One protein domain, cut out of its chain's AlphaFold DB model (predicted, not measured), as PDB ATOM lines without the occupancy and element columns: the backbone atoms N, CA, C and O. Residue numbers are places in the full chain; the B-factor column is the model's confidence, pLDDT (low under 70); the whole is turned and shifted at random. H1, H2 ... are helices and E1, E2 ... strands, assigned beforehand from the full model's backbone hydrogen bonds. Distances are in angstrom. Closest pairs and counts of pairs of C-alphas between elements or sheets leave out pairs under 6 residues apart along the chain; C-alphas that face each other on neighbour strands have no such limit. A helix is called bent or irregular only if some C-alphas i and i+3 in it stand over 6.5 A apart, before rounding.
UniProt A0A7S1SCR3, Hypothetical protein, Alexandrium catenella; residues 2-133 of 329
ATOM      1  N   TRP A   2     136.314 237.287 153.554       90.19
ATOM      2  CA  TRP A   2     136.556 237.937 152.246       90.19
ATOM      3  C   TRP A   2     135.265 238.380 151.544       90.19
ATOM      4  O   TRP A   2     135.195 239.498 151.047       90.19
ATOM      5  N   LEU A   3     134.233 237.525 151.535       86.19
ATOM      6  CA  LEU A   3     132.930 237.867 150.947       86.19
ATOM      7  C   LEU A   3     132.287 239.061 151.661       86.19
ATOM      8  O   LEU A   3     131.799 239.963 150.991       86.19
ATOM      9  N   ASP A   4     132.381 239.106 152.992       88.31
ATOM     10  CA  ASP A   4     131.896 240.234 153.800       88.31
ATOM     11  C   ASP A   4     132.667 241.520 153.458       88.31
ATOM     12  O   ASP A   4     132.078 242.581 153.275       88.31
ATOM     13  N   ALA A   5     133.992 241.431 153.279       87.69
ATOM     14  CA  ALA A   5     134.806 242.566 152.839       87.69
ATOM     15  C   ALA A   5     134.455 243.035 151.412       87.69
ATOM     16  O   ALA A   5     134.596 244.216 151.097       87.69
ATOM     17  N   ALA A   6     133.969 242.134 150.556       89.31
ATOM     18  CA  ALA A   6     133.542 242.440 149.196       89.31
ATOM     19  C   ALA A   6     132.070 242.894 149.094       89.31
ATOM     20  O   ALA A   6     131.640 243.316 148.020       89.31
ATOM     21  N   GLU A   7     131.279 242.848 150.171       86.81
ATOM     22  CA  GLU A   7     129.833 243.126 150.151       86.81
ATOM     23  C   GLU A   7     129.505 244.540 149.643       86.81
ATOM     24  O   GLU A   7     128.516 244.749 148.937       86.81
ATOM     25  N   GLY A   8     130.368 245.518 149.934       82.81
ATOM     26  CA  GLY A   8     130.233 246.911 149.499       82.81
ATOM     27  C   GLY A   8     130.717 247.196 148.074       82.81
ATOM     28  O   GLY A   8     130.631 248.335 147.615       82.81
ATOM     29  N   VAL A   9     131.238 246.200 147.351       85.56
ATOM     30  CA  VAL A   9     131.806 246.406 146.015       85.56
ATOM     31  C   VAL A   9     130.708 246.785 145.026       85.56
ATOM     32  O   VAL A   9     129.740 246.049 144.832       85.56
ATOM     33  N   ARG A  10     130.874 247.943 144.385       83.38
ATOM     34  CA  ARG A  10     129.994 248.469 143.333       83.38
ATOM     35  C   ARG A  10     130.786 248.863 142.093       83.38
ATOM     36  O   ARG A  10     131.994 249.120 142.172       83.38
ATOM     37  N   LEU A  11     130.083 248.921 140.960       82.69
ATOM     38  CA  LEU A  11     130.575 249.490 139.708       82.69
ATOM     39  C   LEU A  11     129.678 250.659 139.295       82.69
ATOM     40  O   LEU A  11     128.469 250.449 139.158       82.69
ATOM     41  N   PRO A  12     130.250 251.824 138.949       77.12
ATOM     42  CA  PRO A  12     129.477 252.930 138.394       77.12
ATOM     43  C   PRO A  12     128.593 252.509 137.218       77.12
ATOM     44  O   PRO A  12     127.411 252.831 137.204       77.12
ATOM     45  N   VAL A  13     129.126 251.711 136.279       74.81
ATOM     46  CA  VAL A  13     128.407 251.200 135.092       74.81
ATOM     47  C   VAL A  13     127.067 250.524 135.406       74.81
ATOM     48  O   VAL A  13     126.149 250.590 134.596       74.81
ATOM     49  N   LEU A  14     126.916 249.880 136.564       81.44
ATOM     50  CA  LEU A  14     125.691 249.145 136.893       81.44
ATOM     51  C   LEU A  14     124.697 249.984 137.704       81.44
ATOM     52  O   LEU A  14     123.530 249.607 137.812       81.44
ATOM     53  N   GLU A  15     125.134 251.135 138.211       84.88
ATOM     54  CA  GLU A  15     124.368 251.996 139.115       84.88
ATOM     55  C   GLU A  15     123.947 253.323 138.480       84.88
ATOM     56  O   GLU A  15     123.179 254.075 139.078       84.88
ATOM     57  N   LEU A  16     124.405 253.617 137.256       88.00
ATOM     58  CA  LEU A  16     124.045 254.859 136.578       88.00
ATOM     59  C   LEU A  16     122.526 254.993 136.441       88.00
ATOM     60  O   LEU A  16     121.844 254.107 135.906       88.00
ATOM     61  N   THR A  17     122.021 256.157 136.843       89.75
ATOM     62  CA  THR A  17     120.635 256.569 136.591       89.75
ATOM     63  C   THR A  17     120.372 256.691 135.090       89.75
ATOM     64  O   THR A  17     121.292 256.910 134.299       89.75
ATOM     65  N   GLU A  18     119.109 256.619 134.660       88.44
ATOM     66  CA  GLU A  18     118.759 256.838 133.247       88.44
ATOM     67  C   GLU A  18     119.277 258.181 132.715       88.44
ATOM     68  O   GLU A  18     119.750 258.263 131.582       88.44
ATOM     69  N   ARG A  19     119.252 259.222 133.557       89.06
ATOM     70  CA  ARG A  19     119.833 260.538 133.266       89.06
ATOM     71  C   ARG A  19     121.334 260.438 132.977       89.06
ATOM     72  O   ARG A  19     121.786 260.962 131.964       89.06
ATOM     73  N   GLN A  20     122.096 259.758 133.829       90.81
ATOM     74  CA  GLN A  20     123.547 259.581 133.679       90.81
ATOM     75  C   GLN A  20     123.917 258.737 132.459       90.81
ATOM     76  O   GLN A  20     124.866 259.066 131.748       90.81
ATOM     77  N   ARG A  21     123.119 257.715 132.137       89.06
ATOM     78  CA  ARG A  21     123.318 256.886 130.935       89.06
ATOM     79  C   ARG A  21     123.245 257.693 129.642       89.06
ATOM     80  O   ARG A  21     123.992 257.411 128.711       89.06
ATOM     81  N   ARG A  22     122.414 258.742 129.586       88.25
ATOM     82  CA  ARG A  22     122.330 259.618 128.400       88.25
ATOM     83  C   ARG A  22     123.668 260.278 128.061       88.25
ATOM     84  O   ARG A  22     123.914 260.548 126.891       88.25
ATOM     85  N   VAL A  23     124.552 260.490 129.041       90.19
ATOM     86  CA  VAL A  23     125.895 261.056 128.809       90.19
ATOM     87  C   VAL A  23     126.831 260.095 128.100       90.19
ATOM     88  O   VAL A  23     127.718 260.548 127.374       90.19
ATOM     89  N   LEU A  24     126.617 258.791 128.258       90.44
ATOM     90  CA  LEU A  24     127.415 257.773 127.584       90.44
ATOM     91  C   LEU A  24     127.042 257.621 126.110       90.44
ATOM     92  O   LEU A  24     127.869 257.164 125.327       90.44
ATOM     93  N   LYS A  25     125.839 258.044 125.711       91.19
ATOM     94  CA  LYS A  25     125.370 257.898 124.334       91.19
ATOM     95  C   LYS A  25     126.343 258.548 123.353       91.19
ATOM     96  O   LYS A  25     126.677 259.729 123.485       91.19
ATOM     97  N   GLY A  26     126.801 257.789 122.369       89.12
ATOM     98  CA  GLY A  26     127.741 258.247 121.358       89.12
ATOM     99  C   GLY A  26     129.217 258.251 121.763       89.12
ATOM    100  O   GLY A  26     130.051 258.619 120.938       89.12
ATOM    101  N   THR A  27     129.544 257.896 123.008       92.38
ATOM    102  CA  THR A  27     130.934 257.776 123.480       92.38
ATOM    103  C   THR A  27     131.535 256.431 123.089       92.38
ATOM    104  O   THR A  27     130.818 255.489 122.749       92.38
ATOM    105  N   THR A  28     132.860 256.305 123.176       89.50
ATOM    106  CA  THR A  28     133.541 255.030 122.875       89.50
ATOM    107  C   THR A  28     133.207 253.914 123.869       89.50
ATOM    108  O   THR A  28     133.373 252.740 123.551       89.50
ATOM    109  N   VAL A  29     132.690 254.268 125.049       88.12
ATOM    110  CA  VAL A  29     132.377 253.332 126.136       88.12
ATOM    111  C   VAL A  29     130.926 252.873 126.173       88.12
ATOM    112  O   VAL A  29     130.601 251.997 126.969       88.12
ATOM    113  N   GLU A  30     130.061 253.411 125.310       88.12
ATOM    114  CA  GLU A  30     128.657 252.990 125.201       88.12
ATOM    115  C   GLU A  30     128.539 251.480 124.939       88.12
ATOM    116  O   GLU A  30     127.815 250.778 125.641       88.12
ATOM    117  N   GLY A  31     129.329 250.944 124.002       82.25
ATOM    118  CA  GLY A  31     129.315 249.510 123.698       82.25
ATOM    119  C   GLY A  31     129.785 248.638 124.867       82.25
ATOM    120  O   GLY A  31     129.177 247.609 125.158       82.25
ATOM    121  N   ALA A  32     130.832 249.070 125.578       81.00
ATOM    122  CA  ALA A  32     131.323 248.373 126.765       81.00
ATOM    123  C   ALA A  32     130.287 248.402 127.902       81.00
ATOM    124  O   ALA A  32     130.084 247.400 128.589       81.00
ATOM    125  N   TYR A  33     129.600 249.535 128.075       86.31
ATOM    126  CA  TYR A  33     128.493 249.694 129.013       86.31
ATOM    127  C   TYR A  33     127.364 248.696 128.720       86.31
ATOM    128  O   TYR A  33     126.981 247.921 129.601       86.31
ATOM    129  N   ASP A  34     126.882 248.650 127.477       85.69
ATOM    130  CA  ASP A  34     125.801 247.749 127.065       85.69
ATOM    131  C   ASP A  34     126.187 246.278 127.246       85.69
ATOM    132  O   ASP A  34     125.379 245.463 127.700       85.69
ATOM    133  N   GLN A  35     127.436 245.927 126.930       85.00
ATOM    134  CA  GLN A  35     127.946 244.576 127.137       85.00
ATOM    135  C   GLN A  35     127.920 244.187 128.620       85.00
ATOM    136  O   GLN A  35     127.464 243.093 128.946       85.00
ATOM    137  N   MET A  36     128.340 245.080 129.522       86.12
ATOM    138  CA  MET A  36     128.302 244.828 130.966       86.12
ATOM    139  C   MET A  36     126.867 244.639 131.478       86.12
ATOM    140  O   MET A  36     126.621 243.749 132.294       86.12
ATOM    141  N   GLN A  37     125.897 245.402 130.964       86.62
ATOM    142  CA  GLN A  37     124.486 245.184 131.303       86.62
ATOM    143  C   GLN A  37     123.983 243.820 130.825       86.62
ATOM    144  O   GLN A  37     123.370 243.087 131.602       86.62
ATOM    145  N   ARG A  38     124.305 243.437 129.584       90.50
ATOM    146  CA  ARG A  38     123.956 242.112 129.050       90.50
ATOM    147  C   ARG A  38     124.590 240.985 129.859       90.50
ATOM    148  O   ARG A  38     123.939 239.972 130.077       90.50
ATOM    149  N   SER A  39     125.825 241.150 130.333       91.00
ATOM    150  CA  SER A  39     126.480 240.166 131.202       91.00
ATOM    151  C   SER A  39     125.753 239.995 132.536       91.00
ATOM    152  O   SER A  39     125.573 238.862 132.977       91.00
ATOM    153  N   ARG A  40     125.279 241.082 133.160       91.12
ATOM    154  CA  ARG A  40     124.429 240.996 134.363       91.12
ATOM    155  C   ARG A  40     123.132 240.243 134.063       91.12
ATOM    156  O   ARG A  40     122.751 239.354 134.819       91.12
ATOM    157  N   ASP A  41     122.467 240.588 132.966       91.31
ATOM    158  CA  ASP A  41     121.194 239.965 132.592       91.31
ATOM    159  C   ASP A  41     121.371 238.478 132.271       91.31
ATOM    160  O   ASP A  41     120.531 237.663 132.645       91.31
ATOM    161  N   LEU A  42     122.502 238.104 131.668       92.94
ATOM    162  CA  LEU A  42     122.867 236.712 131.440       92.94
ATOM    163  C   LEU A  42     123.004 235.944 132.760       92.94
ATOM    164  O   LEU A  42     122.486 234.834 132.850       92.94
ATOM    165  N   ILE A  43     123.639 236.518 133.791       90.94
ATOM    166  CA  ILE A  43     123.728 235.887 135.122       90.94
ATOM    167  C   ILE A  43     122.319 235.630 135.674       90.94
ATOM    168  O   ILE A  43     122.021 234.521 136.111       90.94
ATOM    169  N   LEU A  44     121.426 236.620 135.584       91.62
ATOM    170  CA  LEU A  44     120.048 236.499 136.072       91.62
ATOM    171  C   LEU A  44     119.230 235.452 135.318       91.62
ATOM    172  O   LEU A  44     118.435 234.743 135.925       91.62
ATOM    173  N   GLN A  45     119.412 235.354 134.005       91.00
ATOM    174  CA  GLN A  45     118.680 234.407 133.164       91.00
ATOM    175  C   GLN A  45     119.228 232.981 133.261       91.00
ATOM    176  O   GLN A  45     118.486 232.023 133.059       91.00
ATOM    177  N   THR A  46     120.519 232.819 133.559       91.81
ATOM    178  CA  THR A  46     121.165 231.499 133.624       91.81
ATOM    179  C   THR A  46     121.138 230.886 135.015       91.81
ATOM    180  O   THR A  46     121.035 229.664 135.115       91.81
ATOM    181  N   ALA A  47     121.170 231.689 136.084       90.75
ATOM    182  CA  ALA A  47     121.141 231.175 137.451       90.75
ATOM    183  C   ALA A  47     119.934 230.253 137.738       90.75
ATOM    184  O   ALA A  47     120.161 229.177 138.288       90.75
ATOM    185  N   PRO A  48     118.690 230.560 137.307       88.81
ATOM    186  CA  PRO A  48     117.538 229.686 137.526       88.81
ATOM    187  C   PRO A  48     117.626 228.313 136.856       88.81
ATOM    188  O   PRO A  48     116.844 227.445 137.210       88.81
ATOM    189  N   ASN A  49     118.544 228.097 135.906       90.12
ATOM    190  CA  ASN A  49     118.743 226.787 135.274       90.12
ATOM    191  C   ASN A  49     119.632 225.855 136.112       90.12
ATOM    192  O   ASN A  49     119.808 224.686 135.768       90.12
ATOM    193  N   LEU A  50     120.235 226.370 137.187       90.62
ATOM    194  CA  LEU A  50     121.093 225.609 138.080       90.62
ATOM    195  C   LEU A  50     120.299 225.222 139.328       90.62
ATOM    196  O   LEU A  50     119.766 226.072 140.044       90.62
ATOM    197  N   THR A  51     120.293 223.927 139.640       89.94
ATOM    198  CA  THR A  51     119.540 223.338 140.758       89.94
ATOM    199  C   THR A  51     119.804 224.014 142.104       89.94
ATOM    200  O   THR A  51     118.887 224.129 142.917       89.94
ATOM    201  N   THR A  52     121.024 224.504 142.334       87.00
ATOM    202  CA  THR A  52     121.405 225.244 143.548       87.00
ATOM    203  C   THR A  52     120.581 226.523 143.743       87.00
ATOM    204  O   THR A  52     120.180 226.820 144.868       87.00
ATOM    205  N   PHE A  53     120.264 227.246 142.664       89.81
ATOM    206  CA  PHE A  53     119.543 228.525 142.717       89.81
ATOM    207  C   PHE A  53     118.020 228.381 142.589       89.81
ATOM    208  O   PHE A  53     117.303 229.369 142.702       89.81
ATOM    209  N   HIS A  54     117.480 227.165 142.430       86.81
ATOM    210  CA  HIS A  54     116.024 226.957 142.457       86.81
ATOM    211  C   HIS A  54     115.414 227.314 143.821       86.81
ATOM    212  O   HIS A  54     114.308 227.841 143.895       86.81
ATOM    213  N   LYS A  55     116.128 226.997 144.910       86.06
ATOM    214  CA  LYS A  55     115.680 227.275 146.287       86.06
ATOM    215  C   LYS A  55     115.991 228.704 146.730       86.06
ATOM    216  O   LYS A  55     115.308 229.225 147.603       86.06
ATOM    217  N   TRP A  56     117.009 229.308 146.125       86.62
ATOM    218  CA  TRP A  56     117.512 230.640 146.445       86.62
ATOM    219  C   TRP A  56     117.727 231.399 145.132       86.62
ATOM    220  O   TRP A  56     118.841 231.393 144.601       86.62
ATOM    221  N   PRO A  57     116.655 231.966 144.547       87.44
ATOM    222  CA  PRO A  57     116.753 232.672 143.279       87.44
ATOM    223  C   PRO A  57     117.687 233.872 143.397       87.44
ATOM    224  O   PRO A  57     117.589 234.645 144.347       87.44
ATOM    225  N   VAL A  58     118.557 234.043 142.404       91.94
ATOM    226  CA  VAL A  58     119.476 235.182 142.344       91.94
ATOM    227  C   VAL A  58     118.692 236.451 142.024       91.94
ATOM    228  O   VAL A  58     118.019 236.549 140.996       91.94
ATOM    229  N   SER A  59     118.796 237.445 142.897       91.69
ATOM    230  CA  SER A  59     118.224 238.771 142.699       91.69
ATOM    231  C   SER A  59     119.070 239.630 141.752       91.69
ATOM    232  O   SER A  59     120.273 239.428 141.574       91.69
ATOM    233  N   SER A  60     118.454 240.669 141.176       89.94
ATOM    234  CA  SER A  60     119.156 241.652 140.331       89.94
ATOM    235  C   SER A  60     120.321 242.338 141.054       89.94
ATOM    236  O   SER A  60     121.369 242.589 140.453       89.94
ATOM    237  N   ALA A  61     120.162 242.591 142.357       90.00
ATOM    238  CA  ALA A  61     121.207 243.168 143.193       90.00
ATOM    239  C   ALA A  61     122.398 242.211 143.351       90.00
ATOM    240  O   ALA A  61     123.539 242.637 143.184       90.00
ATOM    241  N   GLU A  62     122.151 240.920 143.581       90.94
ATOM    242  CA  GLU A  62     123.209 239.910 143.710       90.94
ATOM    243  C   GLU A  62     123.946 239.672 142.392       90.94
ATOM    244  O   GLU A  62     125.172 239.616 142.385       90.94
ATOM    245  N   ALA A  63     123.240 239.606 141.259       92.00
ATOM    246  CA  ALA A  63     123.889 239.491 139.950       92.00
ATOM    247  C   ALA A  63     124.742 240.727 139.621       92.00
ATOM    248  O   ALA A  63     125.849 240.609 139.089       92.00
ATOM    249  N   THR A  64     124.242 241.917 139.967       91.62
ATOM    250  CA  THR A  64     124.968 243.186 139.830       91.62
ATOM    251  C   THR A  64     126.229 243.191 140.687       91.62
ATOM    252  O   THR A  64     127.309 243.520 140.197       91.62
ATOM    253  N   TRP A  65     126.106 242.788 141.950       91.94
ATOM    254  CA  TRP A  65     127.225 242.687 142.876       91.94
ATOM    255  C   TRP A  65     128.255 241.646 142.422       91.94
ATOM    256  O   TRP A  65     129.442 241.955 142.370       91.94
ATOM    257  N   ALA A  66     127.828 240.456 141.997       91.00
ATOM    258  CA  ALA A  66     128.725 239.413 141.504       91.00
ATOM    259  C   ALA A  66     129.539 239.895 140.293       91.00
ATOM    260  O   ALA A  66     130.763 239.748 140.261       91.00
ATOM    261  N   LEU A  67     128.884 240.547 139.324       91.56
ATOM    262  CA  LEU A  67     129.580 241.159 138.194       91.56
ATOM    263  C   LEU A  67     130.525 242.278 138.654       91.56
ATOM    264  O   LEU A  67     131.632 242.393 138.128       91.56
ATOM    265  N   ALA A  68     130.135 243.074 139.651       90.44
ATOM    266  CA  ALA A  68     130.989 244.111 140.220       90.44
ATOM    267  C   ALA A  68     132.269 243.557 140.846       90.44
ATOM    268  O   ALA A  68     133.362 244.060 140.563       90.44
ATOM    269  N   VAL A  69     132.141 242.485 141.624       90.50
ATOM    270  CA  VAL A  69     133.269 241.775 142.225       90.50
ATOM    271  C   VAL A  69     134.197 241.226 141.143       90.50
ATOM    272  O   VAL A  69     135.401 241.488 141.184       90.50
ATOM    273  N   ILE A  70     133.648 240.546 140.130       89.44
ATOM    274  CA  ILE A  70     134.432 240.009 139.009       89.44
ATOM    275  C   ILE A  70     135.175 241.142 138.292       89.44
ATOM    276  O   ILE A  70     136.390 241.098 138.129       89.44
ATOM    277  N   MET A  71     134.487 242.210 137.904       85.88
ATOM    278  CA  MET A  71     135.105 243.265 137.102       85.88
ATOM    279  C   MET A  71     136.159 244.073 137.865       85.88
ATOM    280  O   MET A  71     137.091 244.573 137.230       85.88
ATOM    281  N   ARG A  72     136.053 244.219 139.193       84.56
ATOM    282  CA  ARG A  72     137.050 244.957 139.994       84.56
ATOM    283  C   ARG A  72     138.199 244.088 140.478       84.56
ATOM    284  O   ARG A  72     139.336 244.565 140.503       84.56
ATOM    285  N   HIS A  73     137.939 242.830 140.818       86.25
ATOM    286  CA  HIS A  73     138.901 241.992 141.537       86.25
ATOM    287  C   HIS A  73     139.353 240.762 140.761       86.25
ATOM    288  O   HIS A  73     140.433 240.253 141.051       86.25
ATOM    289  N   ALA A  74     138.612 240.323 139.739       86.44
ATOM    290  CA  ALA A  74     139.096 239.238 138.906       86.44
ATOM    291  C   ALA A  74     140.303 239.685 138.077       86.44
ATOM    292  O   ALA A  74     140.433 240.846 137.662       86.44
ATOM    293  N   ARG A  75     141.220 238.750 137.858       83.25
ATOM    294  CA  ARG A  75     142.466 238.966 137.132       83.25
ATOM    295  C   ARG A  75     142.617 237.882 136.093       83.25
ATOM    296  O   ARG A  75     142.382 236.711 136.373       83.25
ATOM    297  N   VAL A  76     143.021 238.290 134.898       83.19
ATOM    298  CA  VAL A  76     143.461 237.346 133.877       83.19
ATOM    299  C   VAL A  76     144.883 236.940 134.236       83.19
ATOM    300  O   VAL A  76     145.768 237.790 134.313       83.19
ATOM    301  N   VAL A  77     145.077 235.653 134.488       81.62
ATOM    302  CA  VAL A  77     146.376 235.053 134.768       81.62
ATOM    303  C   VAL A  77     146.797 234.286 133.531       81.62
ATOM    304  O   VAL A  77     146.058 233.447 133.009       81.62
ATOM    305  N   HIS A  78     147.985 234.615 133.041       79.94
ATOM    306  CA  HIS A  78     148.582 233.901 131.929       79.94
ATOM    307  C   HIS A  78     149.313 232.658 132.452       79.94
ATOM    308  O   HIS A  78     149.925 232.724 133.523       79.94
ATOM    309  N   PRO A  79     149.309 231.550 131.697       76.69
ATOM    310  CA  PRO A  79     150.153 230.404 132.010       76.69
ATOM    311  C   PRO A  79     151.633 230.805 132.074       76.69
ATOM    312  O   PRO A  79     152.030 231.808 131.461       76.69
ATOM    313  N   HIS A  80     152.455 230.025 132.780       76.50
ATOM    314  CA  HIS A  80     153.912 230.166 132.752       76.50
ATOM    315  C   HIS A  80     154.438 230.158 131.310       76.50
ATOM    316  O   HIS A  80     153.846 229.524 130.430       76.50
ATOM    317  N   GLN A  81     155.536 230.881 131.062       72.81
ATOM    318  CA  GLN A  81     156.050 231.160 129.718       72.81
ATOM    319  C   GLN A  81     156.163 229.907 128.833       72.81
ATOM    320  O   GLN A  81     155.804 229.978 127.659       72.81
ATOM    321  N   ASP A  82     156.561 228.772 129.407       73.00
ATOM    322  CA  ASP A  82     156.793 227.511 128.689       73.00
ATOM    323  C   ASP A  82     155.522 226.856 128.126       73.00
ATOM    324  O   ASP A  82     155.594 226.066 127.189       73.00
ATOM    325  N   VAL A  83     154.345 227.192 128.663       74.81
ATOM    326  CA  VAL A  83     153.062 226.570 128.281       74.81
ATOM    327  C   VAL A  83     152.061 227.560 127.680       74.81
ATOM    328  O   VAL A  83     150.950 227.170 127.315       74.81
ATOM    329  N   ARG A  84     152.443 228.836 127.506       73.06
ATOM    330  CA  ARG A  84     151.578 229.894 126.935       73.06
ATOM    331  C   ARG A  84     151.111 229.627 125.504       73.06
ATOM    332  O   ARG A  84     150.157 230.254 125.057       73.06
ATOM    333  N   GLU A  85     151.787 228.749 124.767       70.69
ATOM    334  CA  GLU A  85     151.381 228.388 123.403       70.69
ATOM    335  C   GLU A  85     150.254 227.348 123.367       70.69
ATOM    336  O   GLU A  85     149.554 227.252 122.359       70.69
ATOM    337  N   ILE A  86     150.072 226.598 124.460       76.62
ATOM    338  CA  ILE A  86     149.185 225.428 124.535       76.62
ATOM    339  C   ILE A  86     148.010 225.681 125.487       76.62
ATOM    340  O   ILE A  86     146.926 225.134 125.291       76.62
ATOM    341  N   ARG A  87     148.205 226.512 126.516       75.81
ATOM    342  CA  ARG A  87     147.167 226.878 127.484       75.81
ATOM    343  C   ARG A  87     146.692 228.309 127.275       75.81
ATOM    344  O   ARG A  87     147.492 229.228 127.100       75.81
ATOM    345  N   ASP A  88     145.379 228.490 127.362       78.75
ATOM    346  CA  ASP A  88     144.765 229.811 127.334       78.75
ATOM    347  C   ASP A  88     144.828 230.493 128.713       78.75
ATOM    348  O   ASP A  88     144.816 229.819 129.750       78.75
ATOM    349  N   PRO A  89     144.875 231.836 128.759       82.31
ATOM    350  CA  PRO A  89     144.756 232.586 130.004       82.31
ATOM    351  C   PRO A  89     143.421 232.322 130.703       82.31
ATOM    352  O   PRO A  89     142.367 232.286 130.066       82.31
ATOM    353  N   ARG A  90     143.460 232.202 132.030       83.75
ATOM    354  CA  ARG A  90     142.284 231.958 132.875       83.75
ATOM    355  C   ARG A  90     141.995 233.167 133.757       83.75
ATOM    356  O   ARG A  90     142.891 233.940 134.091       83.75
ATOM    357  N   MET A  91     140.730 233.354 134.120       85.81
ATOM    358  CA  MET A  91     140.313 234.427 135.019       85.81
ATOM    359  C   MET A  91     140.174 233.887 136.443       85.81
ATOM    360  O   MET A  91     139.447 232.923 136.662       85.81
ATOM    361  N   TYR A  92     140.834 234.536 137.401       85.94
ATOM    362  CA  TYR A  92     140.836 234.151 138.812       85.94
ATOM    363  C   TYR A  92     140.354 235.287 139.705       85.94
ATOM    364  O   TYR A  92     140.614 236.458 139.427       85.94
ATOM    365  N   ILE A  93     139.705 234.929 140.809       87.31
ATOM    366  CA  ILE A  93     139.490 235.810 141.956       87.31
ATOM    367  C   ILE A  93     140.377 235.291 143.082       87.31
ATOM    368  O   ILE A  93     140.298 234.118 143.445       87.31
ATOM    369  N   PHE A  94     141.211 236.167 143.633       85.69
ATOM    370  CA  PHE A  94     142.091 235.830 144.743       85.69
ATOM    371  C   PHE A  94     141.421 236.218 146.060       85.69
ATOM    372  O   PHE A  94     141.170 237.409 146.267       85.69
ATOM    373  N   PRO A  95     141.154 235.265 146.969       86.50
ATOM    374  CA  PRO A  95     140.484 235.533 148.238       86.50
ATOM    375  C   PRO A  95     141.438 236.157 149.277       86.50
ATOM    376  O   PRO A  95     141.449 235.769 150.441       86.50
ATOM    377  N   ILE A  96     142.257 237.127 148.863       87.44
ATOM    378  CA  ILE A  96     143.163 237.888 149.727       87.44
ATOM    379  C   ILE A  96     142.513 239.245 149.977       87.44
ATOM    380  O   ILE A  96     142.267 240.000 149.035       87.44
ATOM    381  N   LYS A  97     142.203 239.542 151.243       88.19
ATOM    382  CA  LYS A  97     141.480 240.765 151.627       88.19
ATOM    383  C   LYS A  97     142.249 242.024 151.227       88.19
ATOM    384  O   LYS A  97     141.657 242.929 150.654       88.19
ATOM    385  N   ASP A  98     143.561 242.030 151.438       84.69
ATOM    386  CA  ASP A  98     144.417 243.185 151.149       84.69
ATOM    387  C   ASP A  98     144.414 243.568 149.660       84.69
ATOM    388  O   ASP A  98     144.599 244.733 149.328       84.69
ATOM    389  N   LEU A  99     144.127 242.621 148.752       83.69
ATOM    390  CA  LEU A  99     144.013 242.894 147.314       83.69
ATOM    391  C   LEU A  99     142.733 243.656 146.933       83.69
ATOM    392  O   LEU A  99     142.650 244.168 145.812       83.69
ATOM    393  N   LEU A 100     141.720 243.706 147.807       84.56
ATOM    394  CA  LEU A 100     140.462 244.408 147.533       84.56
ATOM    395  C   LEU A 100     140.659 245.928 147.503       84.56
ATOM    396  O   LEU A 100     140.109 246.592 146.622       84.56
ATOM    397  N   ASP A 101     141.486 246.441 148.415       82.94
ATOM    398  CA  ASP A 101     141.687 247.875 148.641       82.94
ATOM    399  C   ASP A 101     142.972 248.420 147.999       82.94
ATOM    400  O   ASP A 101     143.287 249.603 148.134       82.94
ATOM    401  N   MET A 102     143.721 247.585 147.270       87.44
ATOM    402  CA  MET A 102     144.927 248.034 146.578       87.44
ATOM    403  C   MET A 102     144.625 249.136 145.562       87.44
ATOM    404  O   MET A 102     143.736 249.015 144.712       87.44
ATOM    405  N   GLN A 103     145.447 250.183 145.594       89.81
ATOM    406  CA  GLN A 103     145.351 251.276 144.644       89.81
ATOM    407  C   GLN A 103     145.710 250.834 143.224       89.81
ATOM    408  O   GLN A 103     146.560 249.969 142.994       89.81
ATOM    409  N   LEU A 104     145.057 251.464 142.250       90.00
ATOM    410  CA  LEU A 104     145.295 251.221 140.834       90.00
ATOM    411  C   LEU A 104     146.277 252.255 140.279       90.00
ATOM    412  O   LEU A 104     146.195 253.431 140.622       90.00
ATOM    413  N   HIS A 105     147.146 251.836 139.363       90.44
ATOM    414  CA  HIS A 105     148.010 252.747 138.609       90.44
ATOM    415  C   HIS A 105     147.951 252.406 137.115       90.44
ATOM    416  O   HIS A 105     147.996 251.227 136.762       90.44
ATOM    417  N   PRO A 106     147.844 253.394 136.207       87.81
ATOM    418  CA  PRO A 106     147.612 253.127 134.787       87.81
ATOM    419  C   PRO A 106     148.872 252.636 134.058       87.81
ATOM    420  O   PRO A 106     148.777 251.962 133.031       87.81
ATOM    421  N   ASP A 107     150.055 252.966 134.584       86.38
ATOM    422  CA  ASP A 107     151.340 252.524 134.049       86.38
ATOM    423  C   ASP A 107     151.696 251.121 134.557       86.38
ATOM    424  O   ASP A 107     151.913 250.919 135.756       86.38
ATOM    425  N   SER A 108     151.809 250.174 133.624       82.69
ATOM    426  CA  SER A 108     152.237 248.793 133.875       82.69
ATOM    427  C   SER A 108     153.704 248.648 134.298       82.69
ATOM    428  O   SER A 108     154.111 247.559 134.687       82.69
ATOM    429  N   GLY A 109     154.523 249.695 134.156       83.38
ATOM    430  CA  GLY A 109     155.891 249.730 134.674       83.38
ATOM    431  C   GLY A 109     155.954 250.068 136.163       83.38
ATOM    432  O   GLY A 109     156.885 249.647 136.842       83.38
ATOM    433  N   VAL A 110     154.956 250.795 136.677       86.00
ATOM    434  CA  VAL A 110     154.862 251.180 138.095       86.00
ATOM    435  C   VAL A 110     154.044 250.161 138.883       86.00
ATOM    436  O   VAL A 110     154.459 249.769 139.975       86.00
ATOM    437  N   ALA A 111     152.903 249.738 138.331       86.75
ATOM    438  CA  ALA A 111     152.033 248.737 138.931       86.75
ATOM    439  C   ALA A 111     152.505 247.306 138.670       86.75
ATOM    440  O   ALA A 111     153.080 246.992 137.628       86.75
ATOM    441  N   ILE A 112     152.160 246.409 139.590       79.44
ATOM    442  CA  ILE A 112     152.440 244.988 139.458       79.44
ATOM    443  C   ILE A 112     151.246 244.288 138.808       79.44
ATOM    444  O   ILE A 112     150.167 244.170 139.388       79.44
ATOM    445  N   SER A 113     151.434 243.786 137.593       70.75
ATOM    446  CA  SER A 113     150.466 242.888 136.950       70.75
ATOM    447  C   SER A 113     150.601 241.450 137.466       70.75
ATOM    448  O   SER A 113     151.713 240.980 137.699       70.75
ATOM    449  N   PHE A 114     149.476 240.742 137.583       66.81
ATOM    450  CA  PHE A 114     149.415 239.295 137.828       66.81
ATOM    451  C   PHE A 114     149.950 238.583 136.597       66.81
ATOM    452  O   PHE A 114     149.476 238.881 135.499       66.81
ATOM    453  N   GLN A 115     150.964 237.731 136.737       63.62
ATOM    454  CA  GLN A 115     151.703 237.326 135.544       63.62
ATOM    455  C   GLN A 115     151.780 235.840 135.289       63.62
ATOM    456  O   GLN A 115     151.704 235.492 134.111       63.62
ATOM    457  N   GLU A 116     151.917 234.970 136.288       66.31
ATOM    458  CA  GLU A 116     152.294 233.590 135.960       66.31
ATOM    459  C   GLU A 116     151.581 232.584 136.846       66.31
ATOM    460  O   GLU A 116     151.797 232.527 138.052       66.31
ATOM    461  N   GLU A 117     150.717 231.791 136.222       69.94
ATOM    462  CA  GLU A 117     150.314 230.502 136.764       69.94
ATOM    463  C   GLU A 117     151.477 229.528 136.600       69.94
ATOM    464  O   GLU A 117     151.896 229.248 135.474       69.94
ATOM    465  N   ILE A 118     151.991 229.024 137.716       67.56
ATOM    466  CA  ILE A 118     153.063 228.036 137.753       67.56
ATOM    467  C   ILE A 118     152.490 226.721 138.255       67.56
ATOM    468  O   ILE A 118     151.780 226.679 139.259       67.56
ATOM    469  N   ILE A 119     152.828 225.653 137.540       63.62
ATOM    470  CA  ILE A 119     152.605 224.280 137.972       63.62
ATOM    471  C   ILE A 119     153.960 223.782 138.452       63.62
ATOM    472  O   ILE A 119     154.895 223.663 137.660       63.62
ATOM    473  N   LEU A 120     154.091 223.558 139.755       61.06
ATOM    474  CA  LEU A 120     155.301 222.971 140.313       61.06
ATOM    475  C   LEU A 120     155.241 221.456 140.091       61.06
ATOM    476  O   LEU A 120     154.558 220.738 140.818       61.06
ATOM    477  N   GLU A 121     155.932 220.962 139.066       55.16
ATOM    478  CA  GLU A 121     156.119 219.525 138.878       55.16
ATOM    479  C   GLU A 121     157.326 219.045 139.689       55.16
ATOM    480  O   GLU A 121     158.438 218.996 139.180       55.16
ATOM    481  N   GLU A 122     157.102 218.655 140.947       48.12
ATOM    482  CA  GLU A 122     157.953 217.665 141.615       48.12
ATOM    483  C   GLU A 122     157.195 216.920 142.735       48.12
ATOM    484  O   GLU A 122     156.963 217.403 143.842       48.12
ATOM    485  N   GLY A 123     156.820 215.671 142.447       50.38
ATOM    486  CA  GLY A 123     156.648 214.632 143.463       50.38
ATOM    487  C   GLY A 123     155.268 214.441 144.098       50.38
ATOM    488  O   GLY A 123     154.886 213.280 144.239       50.38
ATOM    489  N   LYS A 124     154.506 215.467 144.511       49.53
ATOM    490  CA  LYS A 124     153.187 215.266 145.165       49.53
ATOM    491  C   LYS A 124     152.255 216.480 145.018       49.53
ATOM    492  O   LYS A 124     152.518 217.502 145.628       49.53
ATOM    493  N   ARG A 125     151.113 216.261 144.343       44.69
ATOM    494  CA  ARG A 125     150.009 217.207 144.043       44.69
ATOM    495  C   ARG A 125     150.415 218.352 143.109       44.69
ATOM    496  O   ARG A 125     151.365 219.069 143.374       44.69
ATOM    497  N   GLU A 126     149.657 218.523 142.028       48.62
ATOM    498  CA  GLU A 126     149.686 219.749 141.230       48.62
ATOM    499  C   GLU A 126     149.255 220.909 142.138       48.62
ATOM    500  O   GLU A 126     148.068 221.094 142.406       48.62
ATOM    501  N   GLU A 127     150.212 221.650 142.688       56.66
ATOM    502  CA  GLU A 127     149.922 222.923 143.336       56.66
ATOM    503  C   GLU A 127     149.981 224.006 142.257       56.66
ATOM    504  O   GLU A 127     151.051 224.485 141.884       56.66
ATOM    505  N   GLU A 128     148.811 224.348 141.706       66.00
ATOM    506  CA  GLU A 128     148.656 225.526 140.852       66.00
ATOM    507  C   GLU A 128     148.846 226.776 141.726       66.00
ATOM    508  O   GLU A 128     148.025 227.082 142.596       66.00
ATOM    509  N   MET A 129     149.944 227.501 141.510       76.12
ATOM    510  CA  MET A 129     150.226 228.763 142.194       76.12
ATOM    511  C   MET A 129     150.157 229.926 141.213       76.12
ATOM    512  O   MET A 129     150.518 229.792 140.045       76.12
ATOM    513  N   VAL A 130     149.741 231.099 141.696       78.44
ATOM    514  CA  VAL A 130     149.846 232.344 140.927       78.44
ATOM    515  C   VAL A 130     150.948 233.205 141.514       78.44
ATOM    516  O   VAL A 130     150.868 233.632 142.665       78.44
ATOM    517  N   LEU A 131     151.957 233.497 140.698       79.06
ATOM    518  CA  LEU A 131     153.023 234.422 141.041       79.06
ATOM    519  C   LEU A 131     152.715 235.839 140.554       79.06
ATOM    520  O   LEU A 131     152.348 236.091 139.397       79.06
ATOM    521  N   GLN A 132     152.928 236.784 141.464       78.69
ATOM    522  CA  GLN A 132     152.911 238.212 141.199       78.69
ATOM    523  C   GLN A 132     154.336 238.750 141.364       78.69
ATOM    524  O   GLN A 132     154.897 238.720 142.456       78.69
ATOM    525  N   ILE A 133     154.930 239.219 140.266       75.06
ATOM    526  CA  ILE A 133     156.342 239.618 140.211       75.06
ATOM    527  C   ILE A 133     156.428 241.122 139.960       75.06
ATOM    528  O   ILE A 133     155.958 241.611 138.929       75.06
TER     529      ILE A 133
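This is residues 2 to 133 of the 329 residues of the protein "Hypothetical protein" of Alexandrium catenella (UniProt A0A7S1SCR3). The model is a loose shape of two lobes: at one end, the long helix H4 is crossed steeply by H6, with the short helices H1, H2, H3 and H5 spread around them, and at the other end two small strand hairpins, E1 with E2 and E3 with E4, lie near each other. H6 leads from the helical lobe to the strands, while residues 49 to 55, with H5, and residues 105 to 110 of a long link stick out. The printed part has 132 residues, with six named helices followed by four named strands, in two antiparallel sheets of two strands each, E1 - E2 and E3 - E4; the class is mixed, helices and strands. The radius of gyration of the C-alphas is 18.1 A, and the spans are 56 by 43 by 31 A.

H1, residues 2 to 6, is close to but not clearly touching H6, residues 60 to 73; their closest C-alphas, of Ala 6 and Val 69, are 7.0 A apart. H2, residues 12 to 15, touches residues 33 to 37 of H4, residues 30 to 49, with the C-alphas of Val 13 and Tyr 33 closest at 6.3 A. H3, residues 18 to 24, is close to but not clearly touching H4, closest at the C-alphas of Leu 24 and Glu 30, 5.5 A. H5, residues 51 to 54, is likewise close to H4 but not clearly touching, closest at the C-alphas of Pro 48 and His 54, 5.8 A. H6 touches residues 39 to 44 of H4, closest at the C-alphas of Arg 40 and Ala 63, 5.8 A, at a steep tilt of 59 degrees, opposite ways. Every O i to N i+4 pair is within hydrogen-bond range in H1 and H6, 14 of 16 in H4, and 1 of 3 in H3, where 4 of 4 O i to N i+3 pairs are; H2 and H5 are too short for an i+4 pair. E1, residues 75 to 77, and E2, residues 90 to 92, form an antiparallel hairpin, with N 75 and O 92 2.8 A apart. E3, residues 114 to 119, and E4, residues 128 to 132, form another, with N 131 and O 116 2.8 A apart. The closest C-alphas of E1 and E3, of Val 77 and Gln 115, are 5.8 A apart.

H1 begins at C-alpha 2, (136.556, 237.937, 152.246). H4 is 29.8 A long and irregular, but only just: C-alphas 45 and 48 are 6.53 A apart. H6 is 19.8 A long and ends at C-alpha 73, (138.901, 241.992, 141.537). E3 is 15.4 A long, and E4, 13.4 A long, ends at C-alpha 132, (152.911, 238.212, 141.199).

The two C-alphas farthest apart, of Arg 19 and Gly 123, are 59.7 A apart. The printed part has no cut. The links E1 to E2, of 12 residues, and E2 to E3, of 21, are long. Residues 114 to 128 are under 70 in pLDDT, and the mean of the printed part is 82.7.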